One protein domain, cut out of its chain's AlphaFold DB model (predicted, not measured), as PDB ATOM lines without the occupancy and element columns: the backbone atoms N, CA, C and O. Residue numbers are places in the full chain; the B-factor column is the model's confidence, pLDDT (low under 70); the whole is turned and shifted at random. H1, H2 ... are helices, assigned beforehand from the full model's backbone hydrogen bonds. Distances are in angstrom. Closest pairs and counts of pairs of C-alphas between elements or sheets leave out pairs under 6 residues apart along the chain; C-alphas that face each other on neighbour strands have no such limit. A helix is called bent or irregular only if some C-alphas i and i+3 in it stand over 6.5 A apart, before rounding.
ATOM      1  N   GLN A  38     -18.690   6.214  -5.813       94.50
ATOM      2  CA  GLN A  38     -18.595   5.520  -7.095       94.50
ATOM      3  C   GLN A  38     -17.998   6.425  -8.185       94.50
ATOM      4  O   GLN A  38     -17.062   6.020  -8.872       94.50
ATOM      5  N   ALA A  39     -18.464   7.676  -8.287       95.50
ATOM      6  CA  ALA A  39     -17.907   8.651  -9.225       95.50
ATOM      7  C   ALA A  39     -16.438   8.987  -8.905       95.50
ATOM      8  O   ALA A  39     -15.649   9.219  -9.817       95.50
ATOM      9  N   TYR A  40     -16.048   8.972  -7.625       95.88
ATOM     10  CA  TYR A  40     -14.654   9.123  -7.199       95.88
ATOM     11  C   TYR A  40     -13.779   7.955  -7.683       95.88
ATOM     12  O   TYR A  40     -12.717   8.173  -8.265       95.88
ATOM     13  N   VAL A  41     -14.250   6.714  -7.518       95.19
ATOM     14  CA  VAL A  41     -13.548   5.512  -7.997       95.19
ATOM     15  C   VAL A  41     -13.391   5.522  -9.521       95.19
ATOM     16  O   VAL A  41     -12.314   5.203 -10.029       95.19
ATOM     17  N   GLU A  42     -14.438   5.893 -10.257       96.31
ATOM     18  CA  GLU A  42     -14.398   6.012 -11.721       96.31
ATOM     19  C   GLU A  42     -13.449   7.120 -12.177       96.31
ATOM     20  O   GLU A  42     -12.649   6.920 -13.091       96.31
ATOM     21  N   HIS A  43     -13.480   8.268 -11.500       96.19
ATOM     22  CA  HIS A  43     -12.562   9.369 -11.753       96.19
ATOM     23  C   HIS A  43     -11.093   8.926 -11.627       96.19
ATOM     24  O   HIS A  43     -10.309   9.160 -12.553       96.19
ATOM     25  N   LEU A  44     -10.735   8.231 -10.540       95.81
ATOM     26  CA  LEU A  44      -9.384   7.699 -10.346       95.81
ATOM     27  C   LEU A  44      -8.998   6.688 -11.432       95.81
ATOM     28  O   LEU A  44      -7.867   6.699 -11.909       95.81
ATOM     29  N   ASP A  45      -9.929   5.843 -11.873       94.62
ATOM     30  CA  ASP A  45      -9.661   4.841 -12.911       94.62
ATOM     31  C   ASP A  45      -9.472   5.444 -14.311       94.62
ATOM     32  O   ASP A  45      -8.779   4.877 -15.156       94.62
ATOM     33  N   ILE A  46     -10.090   6.594 -14.574       94.06
ATOM     34  CA  ILE A  46      -9.975   7.284 -15.861       94.06
ATOM     35  C   ILE A  46      -8.739   8.186 -15.888       94.06
ATOM     36  O   ILE A  46      -8.061   8.269 -16.913       94.06
ATOM     37  N   ARG A  47      -8.464   8.898 -14.789       95.25
ATOM     38  CA  ARG A  47      -7.450   9.963 -14.752       95.25
ATOM     39  C   ARG A  47      -6.129   9.544 -14.114       95.25
ATOM     40  O   ARG A  47      -5.102  10.033 -14.563       95.25
ATOM     41  N   HIS A  48      -6.152   8.617 -13.157       93.19
ATOM     42  CA  HIS A  48      -5.009   8.299 -12.289       93.19
ATOM     43  C   HIS A  48      -4.641   6.807 -12.279       93.19
ATOM     44  O   HIS A  48      -3.889   6.349 -11.425       93.19
ATOM     45  N   ARG A  49      -5.147   6.016 -13.233       90.12
ATOM     46  CA  ARG A  49      -4.914   4.561 -13.284       90.12
ATOM     47  C   ARG A  49      -3.446   4.160 -13.407       90.12
ATOM     48  O   ARG A  49      -3.063   3.129 -12.861       90.12
ATOM     49  N   ASP A  50      -2.673   4.942 -14.155       86.19
ATOM     50  CA  ASP A  50      -1.270   4.650 -14.467       86.19
ATOM     51  C   ASP A  50      -0.292   5.469 -13.606       86.19
ATOM     52  O   ASP A  50       0.920   5.351 -13.776       86.19
ATOM     53  N   GLU A  51      -0.798   6.318 -12.708       85.81
ATOM     54  CA  GLU A  51       0.033   7.138 -11.831       85.81
ATOM     55  C   GLU A  51       0.288   6.366 -10.527       85.81
ATOM     56  O   GLU A  51      -0.645   5.892  -9.877       85.81
ATOM     57  N   GLU A  52       1.558   6.205 -10.146       86.94
ATOM     58  CA  GLU A  52       1.959   5.625  -8.855       86.94
ATOM     59  C   GLU A  52       1.753   6.667  -7.747       86.94
ATOM     60  O   GLU A  52       2.705   7.213  -7.196       86.94
ATOM     61  N   VAL A  53       0.490   7.010  -7.486       89.88
ATOM     62  CA  VAL A  53       0.102   8.014  -6.490       89.88
ATOM     63  C   VAL A  53      -0.592   7.329  -5.325       89.88
ATOM     64  O   VAL A  53      -1.432   6.443  -5.509       89.88
ATOM     65  N   GLU A  54      -0.235   7.753  -4.116       95.81
ATOM     66  CA  GLU A  54      -0.910   7.328  -2.900       95.81
ATOM     67  C   GLU A  54      -2.313   7.943  -2.841       95.81
ATOM     68  O   GLU A  54      -2.489   9.161  -2.842       95.81
ATOM     69  N   VAL A  55      -3.327   7.083  -2.820       95.81
ATOM     70  CA  VAL A  55      -4.739   7.464  -2.771       95.81
ATOM     71  C   VAL A  55      -5.240   7.280  -1.345       95.81
ATOM     72  O   VAL A  55      -5.277   6.153  -0.854       95.81
ATOM     73  N   ALA A  56      -5.648   8.368  -0.692       95.69
ATOM     74  CA  ALA A  56      -6.309   8.324   0.612       95.69
ATOM     75  C   ALA A  56      -7.801   7.976   0.472       95.69
ATOM     76  O   ALA A  56      -8.449   8.377  -0.499       95.69
ATOM     77  N   CYS A  57      -8.357   7.236   1.434       96.44
ATOM     78  CA  CYS A  57      -9.787   6.950   1.463       96.44
ATOM     79  C   CYS A  57     -10.594   8.224   1.771       96.44
ATOM     80  O   CYS A  57     -10.343   8.865   2.787       96.44
ATOM     81  N   PRO A  58     -11.584   8.610   0.942       94.62
ATOM     82  CA  PRO A  58     -12.358   9.825   1.184       94.62
ATOM     83  C   PRO A  58     -13.569   9.598   2.111       94.62
ATOM     84  O   PRO A  58     -14.397  10.495   2.252       94.62
ATOM     85  N   VAL A  59     -13.733   8.398   2.685       93.44
ATOM     86  CA  VAL A  59     -14.843   8.082   3.599       93.44
ATOM     87  C   VAL A  59     -14.504   8.576   5.001       93.44
ATOM     88  O   VAL A  59     -13.439   8.268   5.529       93.44
ATOM     89  N   ASP A  60     -15.425   9.315   5.620       91.75
ATOM     90  CA  ASP A  60     -15.222   9.868   6.958       91.75
ATOM     91  C   ASP A  60     -14.900   8.782   7.995       91.75
ATOM     92  O   ASP A  60     -15.593   7.770   8.104       91.75
ATOM     93  N   GLY A  61     -13.830   9.016   8.758       93.19
ATOM     94  CA  GLY A  61     -13.314   8.079   9.760       93.19
ATOM     95  C   GLY A  61     -12.416   6.972   9.199       93.19
ATOM     96  O   GLY A  61     -11.951   6.138   9.972       93.19
ATOM     97  N   CYS A  62     -12.152   6.946   7.889       96.06
ATOM     98  CA  CYS A  62     -11.178   6.038   7.294       96.06
ATOM     99  C   CYS A  62      -9.879   6.778   6.950       96.06
ATOM    100  O   CYS A  62      -9.848   7.592   6.033       96.06
ATOM    101  N   GLU A  63      -8.799   6.468   7.665       96.06
ATOM    102  CA  GLU A  63      -7.476   7.095   7.485       96.06
ATOM    103  C   GLU A  63      -6.531   6.269   6.591       96.06
ATOM    104  O   GLU A  63      -5.339   6.549   6.487       96.06
ATOM    105  N   GLU A  64      -7.052   5.235   5.928       97.38
ATOM    106  CA  GLU A  64      -6.255   4.331   5.099       97.38
ATOM    107  C   GLU A  64      -5.784   5.005   3.799       97.38
ATOM    108  O   GLU A  64      -6.562   5.643   3.078       97.38
ATOM    109  N   THR A  65      -4.512   4.791   3.451       97.19
ATOM    110  CA  THR A  65      -3.898   5.238   2.193       97.19
ATOM    111  C   THR A  65      -3.399   4.047   1.375       97.19
ATOM    112  O   THR A  65      -2.979   3.014   1.899       97.19
ATOM    113  N   PHE A  66      -3.471   4.154   0.046       96.38
ATOM    114  CA  PHE A  66      -3.170   3.046  -0.859       96.38
ATOM    115  C   PHE A  66      -2.169   3.455  -1.933       96.38
ATOM    116  O   PHE A  66      -2.438   4.402  -2.663       96.38
ATOM    117  N   PRO A  67      -1.105   2.671  -2.178       94.81
ATOM    118  CA  PRO A  67      -0.101   2.990  -3.200       94.81
ATOM    119  C   PRO A  67      -0.590   2.757  -4.642       94.81
ATOM    120  O   PRO A  67       0.183   2.842  -5.588       94.81
ATOM    121  N   SER A  68      -1.849   2.344  -4.833       94.50
ATOM    122  CA  SER A  68      -2.433   2.150  -6.164       94.50
ATOM    123  C   SER A  68      -3.957   2.196  -6.121       94.50
ATOM    124  O   SER A  68      -4.584   1.688  -5.182       94.50
ATOM    125  N   VAL A  69      -4.560   2.672  -7.215       94.31
ATOM    126  CA  VAL A  69      -6.020   2.679  -7.430       94.31
ATOM    127  C   VAL A  69      -6.623   1.271  -7.297       94.31
ATOM    128  O   VAL A  69      -7.736   1.101  -6.801       94.31
ATOM    129  N   ALA A  70      -5.882   0.228  -7.692       94.25
ATOM    130  CA  ALA A  70      -6.338  -1.157  -7.592       94.25
ATOM    131  C   ALA A  70      -6.547  -1.612  -6.135       94.25
ATOM    132  O   ALA A  70      -7.556  -2.254  -5.839       94.25
ATOM    133  N   ARG A  71      -5.627  -1.264  -5.223       95.75
ATOM    134  CA  ARG A  71      -5.764  -1.587  -3.791       95.75
ATOM    135  C   ARG A  71      -6.863  -0.764  -3.132       95.75
ATOM    136  O   ARG A  71      -7.686  -1.340  -2.425       95.75
ATOM    137  N   PHE A  72      -6.947   0.523  -3.461       95.94
ATOM    138  CA  PHE A  72      -8.041   1.390  -3.024       95.94
ATOM    139  C   PHE A  72      -9.420   0.806  -3.389       95.94
ATOM    140  O   PHE A  72     -10.285   0.653  -2.529       95.94
ATOM    141  N   LYS A  73      -9.612   0.345  -4.633       95.06
ATOM    142  CA  LYS A  73     -10.857  -0.317  -5.078       95.06
ATOM    143  C   LYS A  73     -11.205  -1.582  -4.288       95.06
ATOM    144  O   LYS A  73     -12.380  -1.907  -4.124       95.06
ATOM    145  N   ILE A  74     -10.205  -2.353  -3.864       96.25
ATOM    146  CA  ILE A  74     -10.428  -3.542  -3.028       96.25
ATOM    147  C   ILE A  74     -10.886  -3.113  -1.636       96.25
ATOM    148  O   ILE A  74     -11.849  -3.678  -1.124       96.25
ATOM    149  N   HIS A  75     -10.239  -2.102  -1.059       96.81
ATOM    150  CA  HIS A  75     -10.606  -1.559   0.241       96.81
ATOM    151  C   HIS A  75     -12.040  -1.010   0.254       96.81
ATOM    152  O   HIS A  75     -12.833  -1.455   1.081       96.81
ATOM    153  N   ILE A  76     -12.420  -0.161  -0.715       96.19
ATOM    154  CA  ILE A  76     -13.797   0.348  -0.827       96.19
ATOM    155  C   ILE A  76     -14.803  -0.806  -0.879       96.19
ATOM    156  O   ILE A  76     -15.784  -0.789  -0.144       96.19
ATOM    157  N   ARG A  77     -14.532  -1.852  -1.676       95.06
ATOM    158  CA  ARG A  77     -15.424  -3.020  -1.777       95.06
ATOM    159  C   ARG A  77     -15.530  -3.853  -0.503       95.06
ATOM    160  O   ARG A  77     -16.530  -4.530  -0.309       95.06
ATOM    161  N   LYS A  78     -14.486  -3.870   0.323       96.44
ATOM    162  CA  LYS A  78     -14.426  -4.721   1.517       96.44
ATOM    163  C   LYS A  78     -14.959  -4.013   2.758       96.44
ATOM    164  O   LYS A  78     -15.616  -4.651   3.571       96.44
ATOM    165  N   ILE A  79     -14.638  -2.731   2.909       96.38
ATOM    166  CA  ILE A  79     -14.900  -1.957   4.127       96.38
ATOM    167  C   ILE A  79     -16.120  -1.049   3.960       96.38
ATOM    168  O   ILE A  79     -16.907  -0.904   4.889       96.38
ATOM    169  N   HIS A  80     -16.305  -0.468   2.770       93.31
ATOM    170  CA  HIS A  80     -17.308   0.575   2.534       93.31
ATOM    171  C   HIS A  80     -18.451   0.159   1.605       93.31
ATOM    172  O   HIS A  80     -19.409   0.916   1.446       93.31
ATOM    173  N   SER A  81     -18.405  -1.032   1.002       90.06
ATOM    174  CA  SER A  81     -19.588  -1.586   0.352       90.06
ATOM    175  C   SER A  81     -20.588  -1.962   1.428       90.06
ATOM    176  O   SER A  81     -20.466  -2.996   2.081       90.06
TER     177      SER A  81
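What this domain is: This is residues 38 to 81 of the 465 residues of the protein "Hypothetical protein" of Rotaria sp. Silwood2 (UniProt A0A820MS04). Two helices, H1 and H2, run opposite ways on nearly parallel lines as a loose helical hairpin, H2 coming near H1 with its residues 69 to 73 alone, and a long loop, residues 48 to 68, joins them. That loop folds back on itself in an irregular hairpin alongside H2, its two limbs tied by a short antiparallel pairing of residues 55 to 56 with 65 to 66. The printed part has 44 residues with two named helices, H1 then H2, and no named strand; its class is all helix, with 22 residues in the helices. It is compact, with a radius of gyration of the C-alphas of 9.7 A, and rounded, spanning 26 by 18 by 15 A.

How they stand to each other: Start at H2, residues 69 to 80, the longest helix, and look from it to H1, residues 38 to 47. The two only just touch, with 3 pairs of C-alphas within 8 A, and H2 does so with residues 69 to 73 alone. Their closest C-alphas, those of Leu 44 and Val 69, are 6.7 A apart. The lines of the helices stand at a shallow tilt of 6 degrees, and they run opposite ways. H1 and H2 form a helical hairpin, with centres 12.4 A apart. In both helices every O i to N i+4 pair is within hydrogen-bond range.

Where its parts are: Find C-alpha 69 at (-6.020, 2.679, -7.430); from there H2 runs 15.2 A to C-alpha 80 at (-17.308, 0.575, 2.534). Then find C-alpha 38 at (-18.595, 5.520, -7.095), where H1 begins; it measures 14.2 A from first to last C-alpha.

The domain as a whole: Look for the two C-alphas farthest apart at Asp 50 and Gly 61, 27.3 A. Both lie in the long link of 21 residues, 48 to 68. The printed part has no cut, its mean pLDDT is 94.3, and no printed residue is under 70.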